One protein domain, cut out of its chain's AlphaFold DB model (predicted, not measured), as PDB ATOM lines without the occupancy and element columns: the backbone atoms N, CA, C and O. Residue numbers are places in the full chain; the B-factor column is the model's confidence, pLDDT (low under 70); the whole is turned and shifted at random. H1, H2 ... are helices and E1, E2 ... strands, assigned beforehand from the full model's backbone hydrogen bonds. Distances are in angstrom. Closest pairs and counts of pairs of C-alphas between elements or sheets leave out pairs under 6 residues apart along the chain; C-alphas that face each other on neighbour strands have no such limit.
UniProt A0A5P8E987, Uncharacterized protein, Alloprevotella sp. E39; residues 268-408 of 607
ATOM      1  N   ILE A 268     110.403 134.936  95.532       93.25
ATOM      2  CA  ILE A 268     110.266 133.484  95.534       93.25
ATOM      3  C   ILE A 268     109.077 133.138  96.432       93.25
ATOM      4  O   ILE A 268     109.072 133.477  97.616       93.25
ATOM      5  N   GLY A 269     108.062 132.496  95.864       93.25
ATOM      6  CA  GLY A 269     106.943 131.915  96.595       93.25
ATOM      7  C   GLY A 269     107.215 130.451  96.917       93.25
ATOM      8  O   GLY A 269     107.606 129.701  96.031       93.25
ATOM      9  N   ILE A 270     106.988 130.041  98.157       92.88
ATOM     10  CA  ILE A 270     106.925 128.639  98.575       92.88
ATOM     11  C   ILE A 270     105.472 128.387  98.958       92.88
ATOM     12  O   ILE A 270     104.995 128.889  99.978       92.88
ATOM     13  N   VAL A 271     104.743 127.698  98.085       91.62
ATOM     14  CA  VAL A 271     103.280 127.682  98.115       91.62
ATOM     15  C   VAL A 271     102.777 126.244  98.139       91.62
ATOM     16  O   VAL A 271     103.068 125.510  97.200       91.62
ATOM     17  N   PRO A 272     101.991 125.831  99.151       90.19
ATOM     18  CA  PRO A 272     101.280 124.557  99.104       90.19
ATOM     19  C   PRO A 272     100.255 124.598  97.963       90.19
ATOM     20  O   PRO A 272      99.297 125.371  98.017       90.19
ATOM     21  N   SER A 273     100.482 123.819  96.906       84.94
ATOM     22  CA  SER A 273      99.728 123.934  95.648       84.94
ATOM     23  C   SER A 273      98.454 123.088  95.621       84.94
ATOM     24  O   SER A 273      97.514 123.407  94.892       84.94
ATOM     25  N   THR A 274      98.388 122.033  96.439       86.88
ATOM     26  CA  THR A 274      97.250 121.104  96.512       86.88
ATOM     27  C   THR A 274      96.491 121.228  97.834       86.88
ATOM     28  O   THR A 274      97.035 121.677  98.843       86.88
ATOM     29  N   GLN A 275      95.228 120.778  97.860       88.06
ATOM     30  CA  GLN A 275      94.453 120.697  99.108       88.06
ATOM     31  C   GLN A 275      95.146 119.795 100.140       88.06
ATOM     32  O   GLN A 275      95.174 120.120 101.320       88.06
ATOM     33  N   THR A 276      95.756 118.692  99.700       89.44
ATOM     34  CA  THR A 276      96.484 117.771 100.581       89.44
ATOM     35  C   THR A 276      97.719 118.426 101.198       89.44
ATOM     36  O   THR A 276      97.917 118.310 102.407       89.44
ATOM     37  N   ALA A 277      98.509 119.156 100.404       89.00
ATOM     38  CA  ALA A 277      99.645 119.931 100.905       89.00
ATOM     39  C   ALA A 277      99.184 120.979 101.924       89.00
ATOM     40  O   ALA A 277      99.766 121.121 102.998       89.00
ATOM     41  N   TRP A 278      98.099 121.685 101.599       90.50
ATOM     42  CA  TRP A 278      97.512 122.705 102.457       90.50
ATOM     43  C   TRP A 278      97.042 122.143 103.801       90.50
ATOM     44  O   TRP A 278      97.431 122.655 104.848       90.50
ATOM     45  N   ASP A 279      96.265 121.060 103.782       91.44
ATOM     46  CA  ASP A 279      95.757 120.404 104.989       91.44
ATOM     47  C   ASP A 279      96.900 119.845 105.847       91.44
ATOM     48  O   ASP A 279      96.839 119.908 107.077       91.44
ATOM     49  N   ASN A 280      97.970 119.342 105.218       90.62
ATOM     50  CA  ASN A 280      99.168 118.876 105.914       90.62
ATOM     51  C   ASN A 280      99.875 120.019 106.661       90.62
ATOM     52  O   ASN A 280     100.097 119.914 107.870       90.62
ATOM     53  N   VAL A 281     100.171 121.125 105.968       91.25
ATOM     54  CA  VAL A 281     100.795 122.311 106.576       91.25
ATOM     55  C   VAL A 281      99.905 122.867 107.683       91.25
ATOM     56  O   VAL A 281     100.373 123.114 108.794       91.25
ATOM     57  N   TYR A 282      98.611 123.034 107.403       93.00
ATOM     58  CA  TYR A 282      97.647 123.549 108.367       93.00
ATOM     59  C   TYR A 282      97.567 122.665 109.613       93.00
ATOM     60  O   TYR A 282      97.635 123.183 110.728       93.00
ATOM     61  N   GLY A 283      97.482 121.342 109.456       93.12
ATOM     62  CA  GLY A 283      97.466 120.398 110.574       93.12
ATOM     63  C   GLY A 283      98.719 120.502 111.447       93.12
ATOM     64  O   GLY A 283      98.611 120.582 112.672       93.12
ATOM     65  N   LYS A 284      99.902 120.594 110.824       91.56
ATOM     66  CA  LYS A 284     101.182 120.781 111.525       91.56
ATOM     67  C   LYS A 284     101.226 122.108 112.289       91.56
ATOM     68  O   LYS A 284     101.488 122.109 113.491       91.56
ATOM     69  N   VAL A 285     100.916 123.234 111.644       93.56
ATOM     70  CA  VAL A 285     100.999 124.566 112.274       93.56
ATOM     71  C   VAL A 285      99.929 124.758 113.344       93.56
ATOM     72  O   VAL A 285     100.238 125.205 114.447       93.56
ATOM     73  N   SER A 286      98.676 124.398 113.060       95.19
ATOM     74  CA  SER A 286      97.567 124.544 114.016       95.19
ATOM     75  C   SER A 286      97.793 123.751 115.304       95.19
ATOM     76  O   SER A 286      97.363 124.192 116.371       95.19
ATOM     77  N   SER A 287      98.547 122.646 115.245       93.88
ATOM     78  CA  SER A 287      98.913 121.862 116.429       93.88
ATOM     79  C   SER A 287      99.701 122.660 117.480       93.88
ATOM     80  O   SER A 287      99.551 122.379 118.670       93.88
ATOM     81  N   LEU A 288     100.449 123.693 117.065       95.38
ATOM     82  CA  LEU A 288     101.200 124.598 117.943       95.38
ATOM     83  C   LEU A 288     100.309 125.663 118.612       95.38
ATOM     84  O   LEU A 288     100.714 126.289 119.593       95.38
ATOM     85  N   TYR A 289      99.092 125.872 118.105       96.06
ATOM     86  CA  TYR A 289      98.182 126.953 118.500       96.06
ATOM     87  C   TYR A 289      96.947 126.456 119.260       96.06
ATOM     88  O   TYR A 289      95.867 127.017 119.131       96.06
ATOM     89  N   LYS A 290      97.086 125.428 120.102       95.69
ATOM     90  CA  LYS A 290      95.976 124.937 120.936       95.69
ATOM     91  C   LYS A 290      95.676 125.918 122.066       95.69
ATOM     92  O   LYS A 290      96.467 126.050 122.996       95.69
ATOM     93  N   TYR A 291      94.546 126.615 122.015       95.69
ATOM     94  CA  TYR A 291      94.142 127.549 123.069       95.69
ATOM     95  C   TYR A 291      93.229 126.886 124.110       95.69
ATOM     96  O   TYR A 291      92.374 126.078 123.770       95.69
ATOM     97  N   ALA A 292      93.385 127.253 125.385       93.50
ATOM     98  CA  ALA A 292      92.457 126.884 126.448       93.50
ATOM     99  C   ALA A 292      91.131 127.662 126.349       93.50
ATOM    100  O   ALA A 292      91.112 128.813 125.912       93.50
ATOM    101  N   ASP A 293      90.046 127.069 126.860       91.44
ATOM    102  CA  ASP A 293      88.696 127.663 126.867       91.44
ATOM    103  C   ASP A 293      88.629 129.027 127.567       91.44
ATOM    104  O   ASP A 293      87.783 129.872 127.263       91.44
ATOM    105  N   SER A 294      89.506 129.243 128.551       93.06
ATOM    106  CA  SER A 294      89.601 130.507 129.266       93.06
ATOM    107  C   SER A 294      91.008 130.781 129.781       93.06
ATOM    108  O   SER A 294      91.755 129.852 130.095       93.06
ATOM    109  N   TYR A 295      91.322 132.069 129.916       95.12
ATOM    110  CA  TYR A 295      92.589 132.561 130.446       95.12
ATOM    111  C   TYR A 295      92.361 133.552 131.581       95.12
ATOM    112  O   TYR A 295      91.596 134.518 131.454       95.12
ATOM    113  N   TRP A 296      93.072 133.354 132.686       95.25
ATOM    114  CA  TRP A 296      93.278 134.403 133.673       95.25
ATOM    115  C   TRP A 296      94.235 135.430 133.079       95.25
ATOM    116  O   TRP A 296      95.275 135.078 132.522       95.25
ATOM    117  N   TYR A 297      93.871 136.706 133.150       93.88
ATOM    118  CA  TYR A 297      94.578 137.748 132.410       93.88
ATOM    119  C   TYR A 297      94.656 139.062 133.183       93.88
ATOM    120  O   TYR A 297      93.997 139.257 134.207       93.88
ATOM    121  N   GLY A 298      95.501 139.965 132.682       90.25
ATOM    122  CA  GLY A 298      95.727 141.276 133.282       90.25
ATOM    123  C   GLY A 298      96.518 141.143 134.578       90.25
ATOM    124  O   GLY A 298      95.958 141.189 135.664       90.25
ATOM    125  N   TRP A 299      97.828 140.935 134.474       90.19
ATOM    126  CA  TRP A 299      98.691 140.800 135.647       90.19
ATOM    127  C   TRP A 299      98.774 142.102 136.462       90.19
ATOM    128  O   TRP A 299      99.122 143.149 135.918       90.19
ATOM    129  N   SER A 300      98.519 142.026 137.771       89.19
ATOM    130  CA  SER A 300      98.759 143.117 138.721       89.19
ATOM    131  C   SER A 300     100.142 142.993 139.344       89.19
ATOM    132  O   SER A 300     100.406 142.094 140.146       89.19
ATOM    133  N   ASP A 301     101.028 143.936 139.026       82.50
ATOM    134  CA  ASP A 301     102.311 144.056 139.720       82.50
ATOM    135  C   ASP A 301     102.154 144.518 141.177       82.50
ATOM    136  O   ASP A 301     103.057 144.271 141.971       82.50
ATOM    137  N   GLU A 302     101.037 145.140 141.554       83.62
ATOM    138  CA  GLU A 302     100.762 145.528 142.943       83.62
ATOM    139  C   GLU A 302     100.339 144.310 143.773       83.62
ATOM    140  O   GLU A 302     100.993 143.974 144.760       83.62
ATOM    141  N   ASN A 303      99.311 143.590 143.312       83.81
ATOM    142  CA  ASN A 303      98.712 142.467 144.043       83.81
ATOM    143  C   ASN A 303      99.432 141.133 143.807       83.81
ATOM    144  O   ASN A 303      99.145 140.153 144.488       83.81
ATOM    145  N   LYS A 304     100.378 141.086 142.857       84.62
ATOM    146  CA  LYS A 304     101.169 139.891 142.517       84.62
ATOM    147  C   LYS A 304     100.310 138.713 142.051       84.62
ATOM    148  O   LYS A 304     100.605 137.552 142.344       84.62
ATOM    149  N   GLU A 305      99.263 139.020 141.296       89.38
ATOM    150  CA  GLU A 305      98.319 138.045 140.760       89.38
ATOM    151  C   GLU A 305      97.635 138.543 139.481       89.38
ATOM    152  O   GLU A 305      97.668 139.733 139.166       89.38
ATOM    153  N   PHE A 306      96.976 137.640 138.753       92.69
ATOM    154  CA  PHE A 306      96.053 138.022 137.683       92.69
ATOM    155  C   PHE A 306      94.830 138.759 138.246       92.69
ATOM    156  O   PHE A 306      94.229 138.314 139.217       92.69
ATOM    157  N   LEU A 307      94.436 139.873 137.632       92.56
ATOM    158  CA  LEU A 307      93.283 140.669 138.062       92.56
ATOM    159  C   LEU A 307      91.959 139.966 137.757       92.56
ATOM    160  O   LEU A 307      91.022 140.009 138.553       92.56
ATOM    161  N   TYR A 308      91.883 139.309 136.601       93.94
ATOM    162  CA  TYR A 308      90.658 138.709 136.095       93.94
ATOM    163  C   TYR A 308      90.787 137.187 136.098       93.94
ATOM    164  O   TYR A 308      91.504 136.614 135.280       93.94
ATOM    165  N   LYS A 309      90.097 136.543 137.046       94.12
ATOM    166  CA  LYS A 309      90.150 135.096 137.311       94.12
ATOM    167  C   LYS A 309      88.755 134.470 137.313       94.12
ATOM    168  O   LYS A 309      87.755 135.165 137.512       94.12
ATOM    169  N   ASN A 310      88.695 133.142 137.216       91.62
ATOM    170  CA  ASN A 310      87.470 132.342 137.354       91.62
ATOM    171  C   ASN A 310      86.344 132.839 136.429       91.62
ATOM    172  O   ASN A 310      86.541 132.914 135.225       91.62
ATOM    173  N   ALA A 311      85.187 133.230 136.975       91.56
ATOM    174  CA  ALA A 311      84.058 133.753 136.203       91.56
ATOM    175  C   ALA A 311      84.376 135.040 135.413       91.56
ATOM    176  O   ALA A 311      83.653 135.371 134.481       91.56
ATOM    177  N   ASN A 312      85.450 135.755 135.773       92.00
ATOM    178  CA  ASN A 312      85.926 136.940 135.058       92.00
ATOM    179  C   ASN A 312      87.062 136.622 134.068       92.00
ATOM    180  O   ASN A 312      87.604 137.546 133.463       92.00
ATOM    181  N   ALA A 313      87.462 135.352 133.932       92.31
ATOM    182  CA  ALA A 313      88.469 134.932 132.965       92.31
ATOM    183  C   ALA A 313      88.006 135.237 131.534       92.31
ATOM    184  O   ALA A 313      86.810 135.245 131.231       92.31
ATOM    185  N   LYS A 314      88.962 135.503 130.645       91.06
ATOM    186  CA  LYS A 314      88.658 135.789 129.246       91.06
ATOM    187  C   LYS A 314      88.425 134.477 128.511       91.06
ATOM    188  O   LYS A 314      89.290 133.609 128.561       91.06
ATOM    189  N   THR A 315      87.293 134.355 127.831       91.00
ATOM    190  CA  THR A 315      86.985 133.236 126.936       91.00
ATOM    191  C   THR A 315      87.122 133.672 125.484       91.00
ATOM    192  O   THR A 315      86.970 134.856 125.157       91.00
ATOM    193  N   PHE A 316      87.408 132.708 124.617       86.56
ATOM    194  CA  PHE A 316      87.529 132.906 123.180       86.56
ATOM    195  C   PHE A 316      86.807 131.782 122.449       86.56
ATOM    196  O   PHE A 316      86.622 130.701 122.999       86.56
ATOM    197  N   ASP A 317      86.443 132.036 121.196       91.25
ATOM    198  CA  ASP A 317      86.243 130.953 120.241       91.25
ATOM    199  C   ASP A 317      87.635 130.409 119.882       91.25
ATOM    200  O   ASP A 317      88.387 131.025 119.119       91.25
ATOM    201  N   THR A 318      88.020 129.325 120.553       91.06
ATOM    202  CA  THR A 318      89.354 128.724 120.459       91.06
ATOM    203  C   THR A 318      89.623 128.171 119.067       91.06
ATOM    204  O   THR A 318      90.752 128.297 118.591       91.06
ATOM    205  N   ASP A 319      88.608 127.645 118.382       91.12
ATOM    206  CA  ASP A 319      88.727 127.116 117.023       91.12
ATOM    207  C   ASP A 319      88.996 128.252 116.035       91.12
ATOM    208  O   ASP A 319      89.973 128.208 115.283       91.12
ATOM    209  N   SER A 320      88.206 129.329 116.105       91.19
ATOM    210  CA  SER A 320      88.411 130.518 115.268       91.19
ATOM    211  C   SER A 320      89.780 131.163 115.507       91.19
ATOM    212  O   SER A 320      90.451 131.576 114.557       91.19
ATOM    213  N   LEU A 321      90.227 131.235 116.766       92.81
ATOM    214  CA  LEU A 321      91.531 131.801 117.117       92.81
ATOM    215  C   LEU A 321      92.696 130.910 116.656       92.81
ATOM    216  O   LEU A 321      93.709 131.433 116.185       92.81
ATOM    217  N   THR A 322      92.562 129.587 116.775       95.19
ATOM    218  CA  THR A 322      93.543 128.610 116.268       95.19
ATOM    219  C   THR A 322      93.662 128.730 114.758       95.19
ATOM    220  O   THR A 322      94.763 128.921 114.244       95.19
ATOM    221  N   ASN A 323      92.522 128.709 114.061       93.44
ATOM    222  CA  ASN A 323      92.454 128.818 112.612       93.44
ATOM    223  C   ASN A 323      93.107 130.117 112.121       93.44
ATOM    224  O   ASN A 323      94.018 130.075 111.298       93.44
ATOM    225  N   TYR A 324      92.713 131.268 112.676       92.06
ATOM    226  CA  TYR A 324      93.264 132.561 112.270       92.06
ATOM    227  C   TYR A 324      94.787 132.629 112.442       92.06
ATOM    228  O   TYR A 324      95.492 133.019 111.513       92.06
ATOM    229  N   ASN A 325      95.307 132.231 113.608       93.88
ATOM    230  CA  ASN A 325      96.741 132.321 113.882       93.88
ATOM    231  C   ASN A 325      97.558 131.324 113.056       93.88
ATOM    232  O   ASN A 325      98.608 131.698 112.539       93.88
ATOM    233  N   ALA A 326      97.070 130.094 112.878       94.00
ATOM    234  CA  ALA A 326      97.744 129.102 112.049       94.00
ATOM    235  C   ALA A 326      97.842 129.572 110.591       94.00
ATOM    236  O   ALA A 326      98.931 129.600 110.023       94.00
ATOM    237  N   LEU A 327      96.726 130.034 110.016       92.62
ATOM    238  CA  LEU A 327      96.697 130.597 108.665       92.62
ATOM    239  C   LEU A 327      97.617 131.812 108.539       92.62
ATOM    240  O   LEU A 327      98.354 131.936 107.562       92.62
ATOM    241  N   GLN A 328      97.625 132.693 109.541       92.06
ATOM    242  CA  GLN A 328      98.482 133.870 109.531       92.06
ATOM    243  C   GLN A 328      99.970 133.500 109.505       92.06
ATOM    244  O   GLN A 328     100.725 134.102 108.744       92.06
ATOM    245  N   GLU A 329     100.398 132.528 110.312       92.00
ATOM    246  CA  GLU A 329     101.794 132.082 110.353       92.00
ATOM    247  C   GLU A 329     102.241 131.348 109.088       92.00
ATOM    248  O   GLU A 329     103.375 131.538 108.648       92.00
ATOM    249  N   ILE A 330     101.350 130.570 108.468       92.25
ATOM    250  CA  ILE A 330     101.610 129.958 107.160       92.25
ATOM    251  C   ILE A 330     101.847 131.062 106.129       92.25
ATOM    252  O   ILE A 330     102.901 131.106 105.499       92.25
ATOM    253  N   MET A 331     100.917 132.016 106.027       91.88
ATOM    254  CA  MET A 331     100.986 133.112 105.055       91.88
ATOM    255  C   MET A 331     102.248 133.970 105.233       91.88
ATOM    256  O   MET A 331     102.906 134.314 104.252       91.88
ATOM    257  N   LYS A 332     102.642 134.282 106.478       92.81
ATOM    258  CA  LYS A 332     103.881 135.023 106.790       92.81
ATOM    259  C   LYS A 332     105.149 134.346 106.257       92.81
ATOM    260  O   LYS A 332     106.144 135.038 106.029       92.81
ATOM    261  N   GLY A 333     105.135 133.026 106.084       91.81
ATOM    262  CA  GLY A 333     106.274 132.246 105.606       91.81
ATOM    263  C   GLY A 333     106.402 132.136 104.086       91.81
ATOM    264  O   GLY A 333     107.499 131.911 103.589       91.81
ATOM    265  N   MET A 334     105.325 132.360 103.329       92.38
ATOM    266  CA  MET A 334     105.263 131.945 101.919       92.38
ATOM    267  C   MET A 334     106.162 132.730 100.961       92.38
ATOM    268  O   MET A 334     106.576 132.180  99.945       92.38
ATOM    269  N   PHE A 335     106.446 134.008 101.228       94.44
ATOM    270  CA  PHE A 335     107.113 134.877 100.248       94.44
ATOM    271  C   PHE A 335     108.475 135.349 100.732       94.44
ATOM    272  O   PHE A 335     108.602 135.963 101.793       94.44
ATOM    273  N   ILE A 336     109.487 135.115  99.906       93.50
ATOM    274  CA  ILE A 336     110.878 135.518 100.102       93.50
ATOM    275  C   ILE A 336     111.202 136.582  99.058       93.50
ATOM    276  O   ILE A 336     110.932 136.400  97.873       93.50
ATOM    277  N   SER A 337     111.776 137.709  99.473       91.12
ATOM    278  CA  SER A 337     112.248 138.708  98.509       91.12
ATOM    279  C   SER A 337     113.526 138.210  97.842       91.12
ATOM    280  O   SER A 337     114.471 137.853  98.537       91.12
ATOM    281  N   ALA A 338     113.612 138.270  96.513       87.94
ATOM    282  CA  ALA A 338     114.831 137.902  95.790       87.94
ATOM    283  C   ALA A 338     116.066 138.694  96.269       87.94
ATOM    284  O   ALA A 338     117.186 138.186  96.250       87.94
ATOM    285  N   SER A 339     115.863 139.914  96.783       83.81
ATOM    286  CA  SER A 339     116.930 140.765  97.323       83.81
ATOM    287  C   SER A 339     117.683 140.160  98.517       83.81
ATOM    288  O   SER A 339     118.826 140.548  98.766       83.81
ATOM    289  N   THR A 340     117.085 139.210  99.247       84.00
ATOM    290  CA  THR A 340     117.720 138.565 100.408       84.00
ATOM    291  C   THR A 340     118.599 137.373 100.028       84.00
ATOM    292  O   THR A 340     119.409 136.949 100.848       84.00
ATOM    293  N   LEU A 341     118.490 136.860  98.797       80.12
ATOM    294  CA  LEU A 341     119.196 135.657  98.336       80.12
ATOM    295  C   LEU A 341     120.581 135.938  97.728       80.12
ATOM    296  O   LEU A 341     121.314 135.003  97.418       80.12
ATOM    297  N   GLY A 342     120.973 137.212  97.610       63.44
ATOM    298  CA  GLY A 342     122.261 137.623  97.047       63.44
ATOM    299  C   GLY A 342     122.339 137.446  95.524       63.44
ATOM    300  O   GLY A 342     121.885 136.453  94.964       63.44
ATOM    301  N   GLY A 343     122.942 138.421  94.838       53.78
ATOM    302  CA  GLY A 343     123.006 138.460  93.372       53.78
ATOM    303  C   GLY A 343     121.869 139.295  92.783       53.78
ATOM    304  O   GLY A 343     120.699 138.978  92.935       53.78
ATOM    305  N   VAL A 344     122.231 140.413  92.154       50.62
ATOM    306  CA  VAL A 344     121.299 141.410  91.585       50.62
ATOM    307  C   VAL A 344     120.967 141.089  90.123       50.62
ATOM    308  O   VAL A 344     120.179 141.791  89.499       50.62
ATOM    309  N   ASP A 345     121.556 140.027  89.571       54.28
ATOM    310  CA  ASP A 345     121.207 139.571  88.234       54.28
ATOM    311  C   ASP A 345     119.951 138.710  88.350       54.28
ATOM    312  O   ASP A 345     119.996 137.561  88.791       54.28
ATOM    313  N   LEU A 346     118.812 139.305  88.000       57.38
ATOM    314  CA  LEU A 346     117.485 138.687  87.957       57.38
ATOM    315  C   LEU A 346     117.378 137.633  86.836       57.38
ATOM    316  O   LEU A 346     116.295 137.396  86.301       57.38
ATOM    317  N   ASP A 347     118.491 136.992  86.467       65.88
ATOM    318  CA  ASP A 347     118.441 135.799  85.646       65.88
ATOM    319  C   ASP A 347     117.758 134.692  86.450       65.88
ATOM    320  O   ASP A 347     118.232 134.231  87.492       65.88
ATOM    321  N   SER A 348     116.620 134.276  85.909       74.31
ATOM    322  CA  SER A 348     115.783 133.155  86.315       74.31
ATOM    323  C   SER A 348     116.591 131.975  86.861       74.31
ATOM    324  O   SER A 348     116.300 131.487  87.949       74.31
ATOM    325  N   ALA A 349     117.633 131.539  86.144       82.94
ATOM    326  CA  ALA A 349     118.418 130.366  86.527       82.94
ATOM    327  C   ALA A 349     119.275 130.610  87.778       82.94
ATOM    328  O   ALA A 349     119.343 129.754  88.662       82.94
ATOM    329  N   THR A 350     119.895 131.788  87.878       84.62
ATOM    330  CA  THR A 350     120.743 132.161  89.020       84.62
ATOM    331  C   THR A 350     119.909 132.347  90.285       84.62
ATOM    332  O   THR A 350     120.281 131.846  91.345       84.62
ATOM    333  N   LEU A 351     118.751 133.005  90.177       87.00
ATOM    334  CA  LEU A 351     117.848 133.204  91.310       87.00
ATOM    335  C   LEU A 351     117.317 131.868  91.856       87.00
ATOM    336  O   LEU A 351     117.365 131.638  93.065       87.00
ATOM    337  N   ILE A 352     116.855 130.977  90.971       89.38
ATOM    338  CA  ILE A 352     116.373 129.638  91.347       89.38
ATOM    339  C   ILE A 352     117.499 128.834  92.006       89.38
ATOM    340  O   ILE A 352     117.291 128.236  93.060       89.38
ATOM    341  N   HIS A 353     118.707 128.867  91.438       89.75
ATOM    342  CA  HIS A 353     119.874 128.211  92.023       89.75
ATOM    343  C   HIS A 353     120.175 128.743  93.433       89.75
ATOM    344  O   HIS A 353     120.329 127.960  94.369       89.75
ATOM    345  N   ASN A 354     120.214 130.063  93.620       89.56
ATOM    346  CA  ASN A 354     120.494 130.656  94.929       89.56
ATOM    347  C   ASN A 354     119.420 130.306  95.963       89.56
ATOM    348  O   ASN A 354     119.763 130.074  97.117       89.56
ATOM    349  N   ALA A 355     118.149 130.204  95.563       91.12
ATOM    350  CA  ALA A 355     117.089 129.726  96.447       91.12
ATOM    351  C   ALA A 355     117.314 128.260  96.866       91.12
ATOM    352  O   ALA A 355     117.279 127.947  98.055       91.12
ATOM    353  N   ILE A 356     117.597 127.368  95.911       92.00
ATOM    354  CA  ILE A 356     117.788 125.931  96.175       92.00
ATOM    355  C   ILE A 356     118.991 125.676  97.090       92.00
ATOM    356  O   ILE A 356     118.917 124.813  97.958       92.00
ATOM    357  N   TYR A 357     120.090 126.410  96.923       91.50
ATOM    358  CA  TYR A 357     121.337 126.172  97.662       91.50
ATOM    359  C   TYR A 357     121.563 127.134  98.837       91.50
ATOM    360  O   TYR A 357     122.650 127.152  99.415       91.50
ATOM    361  N   ALA A 358     120.564 127.939  99.210       89.81
ATOM    362  CA  ALA A 358     120.665 128.806 100.378       89.81
ATOM    363  C   ALA A 358     120.791 127.984 101.674       89.81
ATOM    364  O   ALA A 358     120.093 126.985 101.864       89.81
ATOM    365  N   ASP A 359     121.619 128.455 102.612       89.12
ATOM    366  CA  ASP A 359     121.681 127.899 103.975       89.12
ATOM    367  C   ASP A 359     120.359 128.104 104.733       89.12
ATOM    368  O   ASP A 359     119.985 127.323 105.611       89.12
ATOM    369  N   SER A 360     119.642 129.176 104.396       89.81
ATOM    370  CA  SER A 360     118.320 129.469 104.929       89.81
ATOM    371  C   SER A 360     117.532 130.352 103.974       89.81
ATOM    372  O   SER A 360     118.083 131.298 103.409       89.81
ATOM    373  N   LEU A 361     116.232 130.109 103.883       91.25
ATOM    374  CA  LEU A 361     115.295 130.975 103.185       91.25
ATOM    375  C   LEU A 361     114.542 131.812 104.213       91.25
ATOM    376  O   LEU A 361     113.832 131.277 105.060       91.25
ATOM    377  N   ARG A 362     114.721 133.132 104.157       92.75
ATOM    378  CA  ARG A 362     114.047 134.074 105.056       92.75
ATOM    379  C   ARG A 362     112.907 134.765 104.317       92.75
ATOM    380  O   ARG A 362     113.155 135.487 103.349       92.75
ATOM    381  N   SER A 363     111.681 134.577 104.798       93.38
ATOM    382  CA  SER A 363     110.507 135.274 104.280       93.38
ATOM    383  C   SER A 363     110.586 136.782 104.547       93.38
ATOM    384  O   SER A 363     111.341 137.253 105.400       93.38
ATOM    385  N   VAL A 364     109.770 137.569 103.846       92.56
ATOM    386  CA  VAL A 364     109.672 139.029 104.055       92.56
ATOM    387  C   VAL A 364     109.225 139.378 105.484       92.56
ATOM    388  O   VAL A 364     109.538 140.460 105.985       92.56
ATOM    389  N   ASN A 365     108.538 138.459 106.168       91.19
ATOM    390  CA  ASN A 365     108.124 138.610 107.560       91.19
ATOM    391  C   ASN A 365     109.002 137.802 108.540       91.19
ATOM    392  O   ASN A 365     108.528 137.404 109.600       91.19
ATOM    393  N   ASP A 366     110.274 137.580 108.194       89.50
ATOM    394  CA  ASP A 366     111.309 136.977 109.048       89.50
ATOM    395  C   ASP A 366     111.072 135.517 109.476       89.50
ATOM    396  O   ASP A 366     111.762 135.027 110.368       89.50
ATOM    397  N   VAL A 367     110.166 134.785 108.818       90.38
ATOM    398  CA  VAL A 367     110.065 133.327 108.993       90.38
ATOM    399  C   VAL A 367     111.257 132.681 108.291       90.38
ATOM    400  O   VAL A 367     111.538 133.005 107.136       90.38
ATOM    401  N   ILE A 368     111.982 131.801 108.981       90.50
ATOM    402  CA  ILE A 368     113.229 131.217 108.474       90.50
ATOM    403  C   ILE A 368     113.048 129.719 108.249       90.50
ATOM    404  O   ILE A 368     112.818 128.965 109.190       90.50
ATOM    405  N   TYR A 369     113.228 129.288 107.005       89.38
ATOM    406  CA  TYR A 369     113.332 127.882 106.631       89.38
ATOM    407  C   TYR A 369     114.810 127.523 106.532       89.38
ATOM    408  O   TYR A 369     115.491 127.914 105.578       89.38
ATOM    409  N   TYR A 370     115.330 126.821 107.536       87.50
ATOM    410  CA  TYR A 370     116.712 126.351 107.521       87.50
ATOM    411  C   TYR A 370     116.875 125.170 106.570       87.50
ATOM    412  O   TYR A 370     116.054 124.256 106.546       87.50
ATOM    413  N   ASN A 371     117.971 125.169 105.819       88.38
ATOM    414  CA  ASN A 371     118.344 124.026 105.007       88.38
ATOM    415  C   ASN A 371     118.918 122.926 105.912       88.38
ATOM    416  O   ASN A 371     119.998 123.070 106.494       88.38
ATOM    417  N   THR A 372     118.185 121.820 106.036       84.50
ATOM    418  CA  THR A 372     118.604 120.655 106.828       84.50
ATOM    419  C   THR A 372     119.825 119.952 106.218       84.50
ATOM    420  O   THR A 372     120.619 119.353 106.943       84.50
ATOM    421  N   ASN A 373     120.054 120.108 104.909       87.00
ATOM    422  CA  ASN A 373     121.220 119.624 104.176       87.00
ATOM    423  C   ASN A 373     122.270 120.740 103.988       87.00
ATOM    424  O   ASN A 373     122.442 121.286 102.898       87.00
ATOM    425  N   LYS A 374     122.976 121.102 105.068       82.38
ATOM    426  CA  LYS A 374     123.958 122.208 105.078       82.38
ATOM    427  C   LYS A 374     124.988 122.102 103.944       82.38
ATOM    428  O   LYS A 374     125.719 121.115 103.860       82.38
ATOM    429  N   GLY A 375     125.093 123.150 103.124       80.56
ATOM    430  CA  GLY A 375     125.994 123.209 101.964       80.56
ATOM    431  C   GLY A 375     125.536 122.402 100.739       80.56
ATOM    432  O   GLY A 375     126.249 122.377  99.737       80.56
ATOM    433  N   GLY A 376     124.374 121.747 100.809       89.31
ATOM    434  CA  GLY A 376     123.723 121.038  99.711       89.31
ATOM    435  C   GLY A 376     122.390 121.677  99.311       89.31
ATOM    436  O   GLY A 376     122.006 122.729  99.819       89.31
ATOM    437  N   ALA A 377     121.681 121.043  98.376       91.12
ATOM    438  CA  ALA A 377     120.365 121.505  97.940       91.12
ATOM    439  C   ALA A 377     119.331 121.366  99.071       91.12
ATOM    440  O   ALA A 377     119.321 120.351  99.774       91.12
ATOM    441  N   ASN A 378     118.476 122.378  99.227       89.94
ATOM    442  CA  ASN A 378     117.435 122.455 100.244       89.94
ATOM    443  C   ASN A 378     116.330 121.421  99.971       89.94
ATOM    444  O   ASN A 378     115.612 121.579  98.981       89.94
ATOM    445  N   PRO A 379     116.131 120.416 100.846       87.50
ATOM    446  CA  PRO A 379     115.157 119.348 100.616       87.50
ATOM    447  C   PRO A 379     113.718 119.831 100.406       87.50
ATOM    448  O   PRO A 379     112.954 119.157  99.730       87.50
ATOM    449  N   LEU A 380     113.357 121.011 100.929       87.62
ATOM    450  CA  LEU A 380     112.013 121.575 100.773       87.62
ATOM    451  C   LEU A 380     111.677 121.927  99.315       87.62
ATOM    452  O   LEU A 380     110.513 121.887  98.935       87.62
ATOM    453  N   ILE A 381     112.675 122.322  98.516       91.12
ATOM    454  CA  ILE A 381     112.455 122.875  97.166       91.12
ATOM    455  C   ILE A 381     113.403 122.325  96.090       91.12
ATOM    456  O   ILE A 381     113.260 122.688  94.927       91.12
ATOM    457  N   ALA A 382     114.370 121.471  96.441       88.56
ATOM    458  CA  ALA A 382     115.408 120.997  95.520       88.56
ATOM    459  C   ALA A 382     114.851 120.260  94.294       88.56
ATOM    460  O   ALA A 382     115.334 120.474  93.183       88.56
ATOM    461  N   ASP A 383     113.826 119.431  94.499       88.19
ATOM    462  CA  ASP A 383     113.207 118.617  93.447       88.19
ATOM    463  C   ASP A 383     111.943 119.267  92.853       88.19
ATOM    464  O   ASP A 383     111.267 118.682  92.005       88.19
ATOM    465  N   VAL A 384     111.627 120.501  93.263       90.50
ATOM    466  CA  VAL A 384     110.432 121.230  92.828       90.50
ATOM    467  C   VAL A 384     110.789 122.152  91.666       90.50
ATOM    468  O   VAL A 384     111.612 123.057  91.796       90.50
ATOM    469  N   GLN A 385     110.146 121.945  90.515       90.00
ATOM    470  CA  GLN A 385     110.279 122.851  89.374       90.00
ATOM    471  C   GLN A 385     109.412 124.098  89.600       90.00
ATOM    472  O   GLN A 385     108.194 123.962  89.720       90.00
ATOM    473  N   PRO A 386     109.995 125.307  89.659       91.88
ATOM    474  CA  PRO A 386     109.221 126.501  89.953       91.88
ATOM    475  C   PRO A 386     108.430 126.996  88.736       91.88
ATOM    476  O   PRO A 386     108.936 127.051  87.612       91.88
ATOM    477  N   THR A 387     107.209 127.462  88.979       91.44
ATOM    478  CA  THR A 387     106.372 128.137  87.983       91.44
ATOM    479  C   THR A 387     106.764 129.611  87.884       91.44
ATOM    480  O   THR A 387     106.890 130.307  88.894       91.44
ATOM    481  N   ARG A 388     106.960 130.115  86.659       89.56
ATOM    482  CA  ARG A 388     107.304 131.524  86.414       89.56
ATOM    483  C   ARG A 388     106.092 132.439  86.603       89.56
ATOM    484  O   ARG A 388     105.079 132.266  85.928       89.56
ATOM    485  N   ALA A 389     106.263 133.464  87.430       90.00
ATOM    486  CA  ALA A 389     105.382 134.619  87.550       90.00
ATOM    487  C   ALA A 389     106.017 135.850  86.868       90.00
ATOM    488  O   ALA A 389     107.217 135.874  86.590       90.00
ATOM    489  N   SER A 390     105.236 136.900  86.605       87.19
ATOM    490  CA  SER A 390     105.782 138.173  86.090       87.19
ATOM    491  C   SER A 390     106.661 138.895  87.113       87.19
ATOM    492  O   SER A 390     107.652 139.508  86.725       87.19
ATOM    493  N   ASN A 391     106.378 138.719  88.405       88.44
ATOM    494  CA  ASN A 391     107.144 139.282  89.514       88.44
ATOM    495  C   ASN A 391     107.881 138.214  90.346       88.44
ATOM    496  O   ASN A 391     108.103 138.391  91.546       88.44
ATOM    497  N   GLY A 392     108.269 137.091  89.724       89.88
ATOM    498  CA  GLY A 392     109.111 136.088  90.376       89.88
ATOM    499  C   GLY A 392     108.840 134.641  89.996       89.88
ATOM    500  O   GLY A 392     108.524 134.331  88.850       89.88
ATOM    501  N   TYR A 393     109.009 133.748  90.967       91.75
ATOM    502  CA  TYR A 393     108.882 132.302  90.794       91.75
ATOM    503  C   TYR A 393     108.144 131.679  91.972       91.75
ATOM    504  O   TYR A 393     108.335 132.102  93.110       91.75
ATOM    505  N   VAL A 394     107.326 130.665  91.706       93.56
ATOM    506  CA  VAL A 394     106.577 129.930  92.728       93.56
ATOM    507  C   VAL A 394     107.024 128.474  92.734       93.56
ATOM    508  O   VAL A 394     106.835 127.765  91.752       93.56
ATOM    509  N   PHE A 395     107.609 128.027  93.841       93.94
ATOM    510  CA  PHE A 395     107.809 126.617  94.149       93.94
ATOM    511  C   PHE A 395     106.501 126.054  94.700       93.94
ATOM    512  O   PHE A 395     106.067 126.399  95.802       93.94
ATOM    513  N   GLU A 396     105.868 125.217  93.890       92.25
ATOM    514  CA  GLU A 396     104.600 124.568  94.191       92.25
ATOM    515  C   GLU A 396     104.857 123.293  94.996       92.25
ATOM    516  O   GLU A 396     105.315 122.286  94.463       92.25
ATOM    517  N   LEU A 397     104.598 123.355  96.299       89.88
ATOM    518  CA  LEU A 397     104.785 122.234  97.207       89.88
ATOM    519  C   LEU A 397     103.566 121.312  97.174       89.88
ATOM    520  O   LEU A 397     102.465 121.713  97.557       89.88
ATOM    521  N   GLU A 398     103.780 120.062  96.776       87.12
ATOM    522  CA  GLU A 398     102.773 119.000  96.891       87.12
ATOM    523  C   GLU A 398     102.762 118.355  98.286       87.12
ATOM    524  O   GLU A 398     101.737 117.826  98.715       87.12
ATOM    525  N   GLU A 399     103.872 118.463  99.019       82.62
ATOM    526  CA  GLU A 399     104.039 117.991 100.394       82.62
ATOM    527  C   GLU A 399     104.872 118.998 101.200       82.62
ATOM    528  O   GLU A 399     105.710 119.716 100.652       82.62
ATOM    529  N   PHE A 400     104.642 119.062 102.514       81.56
ATOM    530  CA  PHE A 400     105.404 119.921 103.420       81.56
ATOM    531  C   PHE A 400     106.063 119.087 104.514       81.56
ATOM    532  O   PHE A 400     105.534 118.915 105.617       81.56
ATOM    533  N   ASP A 401     107.237 118.550 104.202       78.62
ATOM    534  CA  ASP A 401     107.954 117.639 105.091       78.62
ATOM    535  C   ASP A 401     108.993 118.357 105.964       78.62
ATOM    536  O   ASP A 401     110.191 118.101 105.915       78.62
ATOM    537  N   VAL A 402     108.520 119.332 106.745       78.50
ATOM    538  CA  VAL A 402     109.323 119.994 107.782       78.50
ATOM    539  C   VAL A 402     108.571 119.930 109.108       78.50
ATOM    540  O   VAL A 402     107.345 120.093 109.134       78.50
ATOM    541  N   ASP A 403     109.288 119.669 110.203       82.25
ATOM    542  CA  ASP A 403     108.739 119.789 111.556       82.25
ATOM    543  C   ASP A 403     108.455 121.281 111.842       82.25
ATOM    544  O   ASP A 403     109.360 122.124 111.764       82.25
ATOM    545  N   PRO A 404     107.194 121.641 112.155       84.06
ATOM    546  CA  PRO A 404     106.786 123.028 112.345       84.06
ATOM    547  C   PRO A 404     107.523 123.725 113.500       84.06
ATOM    548  O   PRO A 404     107.644 124.953 113.510       84.06
ATOM    549  N   THR A 405     108.052 122.984 114.473       85.00
ATOM    550  CA  THR A 405     108.785 123.566 115.602       85.00
ATOM    551  C   THR A 405     110.107 124.210 115.179       85.00
ATOM    552  O   THR A 405     110.490 125.207 115.785       85.00
ATOM    553  N   TYR A 406     110.765 123.742 114.110       84.62
ATOM    554  CA  TYR A 406     111.981 124.384 113.581       84.62
ATOM    555  C   TYR A 406     111.726 125.751 112.941       84.62
ATOM    556  O   TYR A 406     112.663 126.534 112.778       84.62
ATOM    557  N   ILE A 407     110.479 126.021 112.547       87.12
ATOM    558  CA  ILE A 407     110.104 127.225 111.799       87.12
ATOM    559  C   ILE A 407     109.390 128.227 112.705       87.12
ATOM    560  O   ILE A 407     109.706 129.415 112.679       87.12
ATOM    561  N   TRP A 408     108.409 127.764 113.486       89.69
ATOM    562  CA  TRP A 408     107.485 128.642 114.211       89.69
ATOM    563  C   TRP A 408     107.690 128.644 115.730       89.69
ATOM    564  O   TRP A 408     107.192 129.548 116.404       89.69
TER     565      TRP A 408
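What this domain is: This is residues 268 to 408 of the 607 residues of an uncharacterized protein of Alloprevotella sp. E39 (UniProt A0A5P8E987). A small, twisted sheet of four strands, E4, E1, E8 and E7, with helix H3 over it, stands at one end of a long model; helices H1 and H2, which cross each other, lead away from it, and the far end is a small hairpin, E2 and E3. A second small hairpin, E5 and E6, sits beside E4, with the short H4 next to E6. The printed part has 141 residues, with four named helices and eight named strands in the order E1 H1 E2 E3 H2 E4 H3 E5 E6 E7 E8 H4; the large sheet is mixed, the class is mixed, helices and strands. It is loose, with a radius of gyration of the C-alphas of 19.6 A, and elongated, spanning 61 by 34 by 29 A.

How they stand to each other: In the large sheet the inner strands E1, residues 268 to 272, and E8, residues 392 to 397, are parallel, with N 269 and O 393 2.8 A apart, within hydrogen-bond range. Edge strand E4, residues 335 to 337, is antiparallel to E1, with N 268 and O 336 at 2.8 A. Edge strand E7, residues 387 to 389, forms an antiparallel hairpin with E8, with N 387 and O 394 at 2.8 A. H3, residues 348 to 356, is on the sheet at a height of 9.8 A, over E8 and only just over E1, where 3 of its 9 C-alphas fall; its closest C-alphas to E8 are those of Ile 352 and Tyr 393, 8.0 A. H1, residues 275 to 289, and H2, residues 318 to 333, only graze the sheet. They touch at a steep tilt of 66 degrees, opposite ways, closest at the C-alphas of Ser 286 and Ala 326, 5.0 A. E2, residues 297 to 300, and E3, residues 305 to 308, form an antiparallel hairpin, with N 300 and O 305 at 2.8 A. So do E5, residues 360 to 362, and E6, residues 368 to 370, with N 369 and O 361 at 2.8 A. H4, residues 405 to 408, is close but not clearly touching H2, the closest C-alphas being those of Glu 329 and Trp 408, 7.7 A. Every O i to N i+4 pair is within hydrogen-bond range in H2 and H3, 9 of 11 in H1, and H4 is too short for one.

Where its parts are: E1 begins at C-alpha 268, (110.266, 133.484, 95.534). H2 is 22.8 A long, H1 20.7 A, E8 16.0 A and H3 12.4 A. H4 ends at C-alpha 408, (107.485, 128.642, 114.211).

The domain as a whole: The C-alphas farthest apart, of Asn 303 and Asp 347, are 62.0 A apart. The printed part has no cut. The link from E6 to E7, 16 residues, is long. Residues 342 to 347 have pLDDT under 70.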